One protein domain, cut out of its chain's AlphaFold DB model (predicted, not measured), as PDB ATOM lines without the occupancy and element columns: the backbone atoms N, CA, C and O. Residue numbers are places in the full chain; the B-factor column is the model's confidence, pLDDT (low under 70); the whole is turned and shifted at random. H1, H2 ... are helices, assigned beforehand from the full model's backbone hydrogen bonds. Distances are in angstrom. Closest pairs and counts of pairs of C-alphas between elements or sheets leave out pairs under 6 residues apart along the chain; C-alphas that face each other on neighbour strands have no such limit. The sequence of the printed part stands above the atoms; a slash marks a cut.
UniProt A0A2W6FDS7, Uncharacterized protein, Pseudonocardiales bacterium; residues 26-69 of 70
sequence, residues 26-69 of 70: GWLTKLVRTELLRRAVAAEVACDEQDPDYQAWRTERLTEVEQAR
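Overview. This is residues 26 to 69 of the 70 residues of an uncharacterized protein of Pseudonocardiales bacterium (UniProt A0A2W6FDS7). Two straight helices meet near their ends as an open L: the long helix H1 makes one arm, the shorter H2 the other, with a tight turn at the corner. The two arms make nearly the whole structure, and the space between them is empty. The printed part has 44 residues, with H1 followed by H2 and no named strand, and its class is all helix. It is extended, with a radius of gyration of the C-alphas of 16.3 A and spans of 49 by 24 by 7 A.

Arrangement. H1, residues 26 to 48, stands free along its length. H2, residues 52 to 67, is close to H1 but not clearly touching it, with 1 pair of C-alphas within 8 A. That closest pair, the C-alphas of Asp 48 and Tyr 54, is 6.1 A apart. The lines of the helices are about perpendicular, at 87 degrees. In H1 and H2 every O i to N i+4 pair is within hydrogen-bond range.

Along the chain. H1 measures 33.0 A from C-alpha 26 at (29.901, -34.618, 4.429) to C-alpha 48 at (11.471, -26.194, 30.506). H2 measures 22.7 A and ends with C-alpha 67 at (9.533, -2.218, 35.920).

Size, cuts and confidence. The C-alphas of Gly 26 and Gln 67, the two farthest apart, are 49.6 A apart. The printed part has no cut, and the link from H1 to H2 is tight. The mean pLDDT of the printed part is 87.1, and no printed residue is under 70.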
ATOM      1  N   GLY A  26      29.421 -35.517   3.383       90.88
ATOM      2  CA  GLY A  26      29.901 -34.618   4.429       90.88
ATOM      3  C   GLY A  26      28.975 -33.422   4.633       90.88
ATOM      4  O   GLY A  26      28.693 -33.049   5.775       90.88
ATOM      5  N   TRP A  27      28.460 -32.855   3.542       93.62
ATOM      6  CA  TRP A  27      27.471 -31.780   3.586       93.62
ATOM      7  C   TRP A  27      26.172 -32.231   4.268       93.62
ATOM      8  O   TRP A  27      25.731 -31.595   5.228       93.62
ATOM      9  N   LEU A  28      25.624 -33.382   3.864       90.75
ATOM     10  CA  LEU A  28      24.398 -33.947   4.433       90.75
ATOM     11  C   LEU A  28      24.568 -34.258   5.927       90.75
ATOM     12  O   LEU A  28      23.689 -33.953   6.726       90.75
ATOM     13  N   THR A  29      25.725 -34.796   6.327       90.50
ATOM     14  CA  THR A  29      26.028 -35.086   7.739       90.50
ATOM     15  C   THR A  29      26.004 -33.820   8.596       90.50
ATOM     16  O   THR A  29      25.441 -33.826   9.691       90.50
ATOM     17  N   LYS A  30      26.591 -32.720   8.108       90.75
ATOM     18  CA  LYS A  30      26.563 -31.430   8.815       90.75
ATOM     19  C   LYS A  30      25.140 -30.894   8.922       90.75
ATOM     20  O   LYS A  30      24.739 -30.481  10.004       90.75
ATOM     21  N   LEU A  31      24.383 -30.940   7.828       90.50
ATOM     22  CA  LEU A  31      23.003 -30.463   7.787       90.50
ATOM     23  C   LEU A  31      22.106 -31.237   8.763       90.50
ATOM     24  O   LEU A  31      21.423 -30.627   9.582       90.50
ATOM     25  N   VAL A  32      22.178 -32.571   8.741       90.19
ATOM     26  CA  VAL A  32      21.430 -33.438   9.662       90.19
ATOM     27  C   VAL A  32      21.832 -33.174  11.109       90.19
ATOM     28  O   VAL A  32      20.961 -33.049  11.963       90.19
ATOM     29  N   ARG A  33      23.131 -33.031  11.403       91.56
ATOM     30  CA  ARG A  33      23.594 -32.709  12.761       91.56
ATOM     31  C   ARG A  33      23.017 -31.383  13.254       91.56
ATOM     32  O   ARG A  33      22.534 -31.324  14.379       91.56
ATOM     33  N   THR A  34      23.064 -30.339  12.431       93.00
ATOM     34  CA  THR A  34      22.521 -29.021  12.784       93.00
ATOM     35  C   THR A  34      21.019 -29.089  13.042       93.00
ATOM     36  O   THR A  34      20.543 -28.527  14.024       93.00
ATOM     37  N   GLU A  35      20.272 -29.797  12.196       92.81
ATOM     38  CA  GLU A  35      18.823 -29.921  12.356       92.81
ATOM     39  C   GLU A  35      18.438 -30.762  13.581       92.81
ATOM     40  O   GLU A  35      17.529 -30.391  14.319       92.81
ATOM     41  N   LEU A  36      19.164 -31.851  13.857       90.81
ATOM     42  CA  LEU A  36      18.967 -32.643  15.074       90.81
ATOM     43  C   LEU A  36      19.243 -31.819  16.334       90.81
ATOM     44  O   LEU A  36      18.448 -31.871  17.267       90.81
ATOM     45  N   LEU A  37      20.324 -31.032  16.351       93.38
ATOM     46  CA  LEU A  37      20.628 -30.138  17.471       93.38
ATOM     47  C   LEU A  37      19.536 -29.082  17.659       93.38
ATOM     48  O   LEU A  37      19.084 -28.877  18.778       93.38
ATOM     49  N   ARG A  38      19.057 -28.458  16.573       94.38
ATOM     50  CA  ARG A  38      17.949 -27.493  16.638       94.38
ATOM     51  C   ARG A  38      16.698 -28.116  17.259       94.38
ATOM     52  O   ARG A  38      16.070 -27.495  18.108       94.38
ATOM     53  N   ARG A  39      16.337 -29.332  16.841       89.69
ATOM     54  CA  ARG A  39      15.165 -30.044  17.371       89.69
ATOM     55  C   ARG A  39      15.343 -30.467  18.824       89.69
ATOM     56  O   ARG A  39      14.384 -30.371  19.577       89.69
ATOM     57  N   ALA A  40      16.541 -30.902  19.212       90.44
ATOM     58  CA  ALA A  40      16.850 -31.238  20.598       90.44
ATOM     59  C   ALA A  40      16.702 -30.010  21.507       90.44
ATOM     60  O   ALA A  40      15.974 -30.077  22.487       90.44
ATOM     61  N   VAL A  41      17.278 -28.868  21.115       91.06
ATOM     62  CA  VAL A  41      17.133 -27.602  21.855       91.06
ATOM     63  C   VAL A  41      15.669 -27.173  21.939       91.06
ATOM     64  O   VAL A  41      15.206 -26.779  22.999       91.06
ATOM     65  N   ALA A  42      14.911 -27.271  20.843       90.94
ATOM     66  CA  ALA A  42      13.488 -26.941  20.869       90.94
ATOM     67  C   ALA A  42      12.694 -27.854  21.820       90.94
ATOM     68  O   ALA A  42      11.767 -27.389  22.476       90.94
ATOM     69  N   ALA A  43      13.055 -29.137  21.904       85.62
ATOM     70  CA  ALA A  43      12.436 -30.076  22.832       85.62
ATOM     71  C   ALA A  43      12.820 -29.787  24.293       85.62
ATOM     72  O   ALA A  43      11.949 -29.862  25.153       85.62
ATOM     73  N   GLU A  44      14.078 -29.428  24.565       89.50
ATOM     74  CA  GLU A  44      14.530 -28.995  25.896       89.50
ATOM     75  C   GLU A  44      13.782 -27.737  26.340       89.50
ATOM     76  O   GLU A  44      13.158 -27.746  27.393       89.50
ATOM     77  N   VAL A  45      13.715 -26.708  25.488       86.31
ATOM     78  CA  VAL A  45      12.953 -25.483  25.777       86.31
ATOM     79  C   VAL A  45      11.476 -25.787  26.014       86.31
ATOM     80  O   VAL A  45      10.893 -25.265  26.954       86.31
ATOM     81  N   ALA A  46      10.859 -26.651  25.204       87.44
ATOM     82  CA  ALA A  46       9.461 -27.033  25.403       87.44
ATOM     83  C   ALA A  46       9.237 -27.816  26.711       87.44
ATOM     84  O   ALA A  46       8.139 -27.771  27.261       87.44
ATOM     85  N   CYS A  47      10.249 -28.545  27.187       81.25
ATOM     86  CA  CYS A  47      10.219 -29.219  28.479       81.25
ATOM     87  C   CYS A  47      10.341 -28.205  29.621       81.25
ATOM     88  O   CYS A  47       9.522 -28.235  30.537       81.25
ATOM     89  N   ASP A  48      11.291 -27.275  29.530       85.12
ATOM     90  CA  ASP A  48      11.471 -26.194  30.506       85.12
ATOM     91  C   ASP A  48      10.220 -25.306  30.578       85.12
ATOM     92  O   ASP A  48       9.762 -24.946  31.654       85.12
ATOM     93  N   GLU A  49       9.574 -25.014  29.447       81.88
ATOM     94  CA  GLU A  49       8.311 -24.267  29.418       81.88
ATOM     95  C   GLU A  49       7.155 -24.995  30.124       81.88
ATOM     96  O   GLU A  49       6.176 -24.354  30.508       81.88
ATOM     97  N   GLN A  50       7.239 -26.310  30.313       83.00
ATOM     98  CA  GLN A  50       6.252 -27.074  31.080       83.00
ATOM     99  C   GLN A  50       6.600 -27.161  32.570       83.00
ATOM    100  O   GLN A  50       5.750 -27.580  33.356       83.00
ATOM    101  N   ASP A  51       7.808 -26.753  32.963       84.56
ATOM    102  CA  ASP A  51       8.254 -26.738  34.349       84.56
ATOM    103  C   ASP A  51       7.648 -25.527  35.102       84.56
ATOM    104  O   ASP A  51       7.878 -24.370  34.720       84.56
ATOM    105  N   PRO A  52       6.867 -25.753  36.177       83.38
ATOM    106  CA  PRO A  52       6.312 -24.678  36.999       83.38
ATOM    107  C   PRO A  52       7.366 -23.724  37.577       83.38
ATOM    108  O   PRO A  52       7.095 -22.525  37.679       83.38
ATOM    109  N   ASP A  53       8.557 -24.224  37.918       84.44
ATOM    110  CA  ASP A  53       9.628 -23.417  38.510       84.44
ATOM    111  C   ASP A  53      10.258 -22.493  37.457       84.44
ATOM    112  O   ASP A  53      10.529 -21.316  37.726       84.44
ATOM    113  N   TYR A  54      10.413 -22.978  36.219       82.38
ATOM    114  CA  TYR A  54      10.844 -22.152  35.088       82.38
ATOM    115  C   TYR A  54       9.820 -21.062  34.763       82.38
ATOM    116  O   TYR A  54      10.199 -19.916  34.513       82.38
ATOM    117  N   GLN A  55       8.522 -21.381  34.793       83.00
ATOM    118  CA  GLN A  55       7.471 -20.384  34.567       83.00
ATOM    119  C   GLN A  55       7.456 -19.312  35.660       83.00
ATOM    120  O   GLN A  55       7.385 -18.126  35.333       83.00
ATOM    121  N   ALA A  56       7.598 -19.695  36.933       84.94
ATOM    122  CA  ALA A  56       7.701 -18.746  38.041       84.94
ATOM    123  C   ALA A  56       8.905 -17.802  37.864       84.94
ATOM    124  O   ALA A  56       8.743 -16.579  37.873       84.94
ATOM    125  N   TRP A  57      10.088 -18.359  37.583       87.50
ATOM    126  CA  TRP A  57      11.297 -17.581  37.298       87.50
ATOM    127  C   TRP A  57      11.130 -16.649  36.086       87.50
ATOM    128  O   TRP A  57      11.523 -15.478  36.120       87.50
ATOM    129  N   ARG A  58      10.522 -17.143  35.000       84.88
ATOM    130  CA  ARG A  58      10.288 -16.369  33.775       84.88
ATOM    131  C   ARG A  58       9.346 -15.195  34.026       84.88
ATOM    132  O   ARG A  58       9.603 -14.099  33.526       84.88
ATOM    133  N   THR A  59       8.285 -15.396  34.804       87.12
ATOM    134  CA  THR A  59       7.350 -14.333  35.195       87.12
ATOM    135  C   THR A  59       8.034 -13.262  36.044       87.12
ATOM    136  O   THR A  59       7.855 -12.073  35.770       87.12
ATOM    137  N   GLU A  60       8.863 -13.649  37.018       87.56
ATOM    138  CA  GLU A  60       9.644 -12.701  37.828       87.56
ATOM    139  C   GLU A  60      10.566 -11.841  36.954       87.56
ATOM    140  O   GLU A  60      10.554 -10.612  37.043       87.56
ATOM    141  N   ARG A  61      11.304 -12.468  36.030       83.75
ATOM    142  CA  ARG A  61      12.212 -11.770  35.104       83.75
ATOM    143  C   ARG A  61      11.487 -10.808  34.167       83.75
ATOM    144  O   ARG A  61      11.989  -9.714  33.920       83.75
ATOM    145  N   LEU A  62      10.327 -11.193  33.637       87.06
ATOM    146  CA  LEU A  62       9.520 -10.308  32.791       87.06
ATOM    147  C   LEU A  62       9.011  -9.097  33.580       87.06
ATOM    148  O   LEU A  62       9.096  -7.974  33.085       87.06
ATOM    149  N   THR A  63       8.587  -9.317  34.825       87.81
ATOM    150  CA  THR A  63       8.150  -8.248  35.735       87.81
ATOM    151  C   THR A  63       9.282  -7.254  36.018       87.81
ATOM    152  O   THR A  63       9.070  -6.045  35.935       87.81
ATOM    153  N   GLU A  64      10.505  -7.730  36.285       86.81
ATOM    154  CA  GLU A  64      11.683  -6.863  36.471       86.81
ATOM    155  C   GLU A  64      11.982  -6.005  35.228       86.81
ATOM    156  O   GLU A  64      12.301  -4.820  35.341       86.81
ATOM    157  N   VAL A  65      11.869  -6.584  34.027       85.38
ATOM    158  CA  VAL A  65      12.120  -5.868  32.765       85.38
ATOM    159  C   VAL A  65      11.058  -4.800  32.500       85.38
ATOM    160  O   VAL A  65      11.392  -3.722  32.007       85.38
ATOM    161  N   GLU A  66       9.793  -5.078  32.806       82.38
ATOM    162  CA  GLU A  66       8.703  -4.107  32.673       82.38
ATOM    163  C   GLU A  66       8.860  -2.948  33.661       82.38
ATOM    164  O   GLU A  66       8.727  -1.791  33.265       82.38
ATOM    165  N   GLN A  67       9.240  -3.239  34.909       81.06
ATOM    166  CA  GLN A  67       9.533  -2.218  35.920       81.06
ATOM    167  C   GLN A  67      10.722  -1.330  35.541       81.06
ATOM    168  O   GLN A  67      10.703  -0.141  35.830       81.06
ATOM    169  N   ALA A  68      11.740  -1.872  34.868       77.62
ATOM    170  CA  ALA A  68      12.888  -1.094  34.400       77.62
ATOM    171  C   ALA A  68      12.586  -0.203  33.174       77.62
ATOM    172  O   ALA A  68      13.426   0.612  32.788       77.62
ATOM    173  N   ARG A  69      11.433  -0.392  32.518       77.19
ATOM    174  CA  ARG A  69      11.014   0.358  31.319       77.19
ATOM    175  C   ARG A  69      10.001   1.474  31.603       77.19
ATOM    176  O   ARG A  69       9.756   2.263  30.688       77.19
TER     177      ARG A  69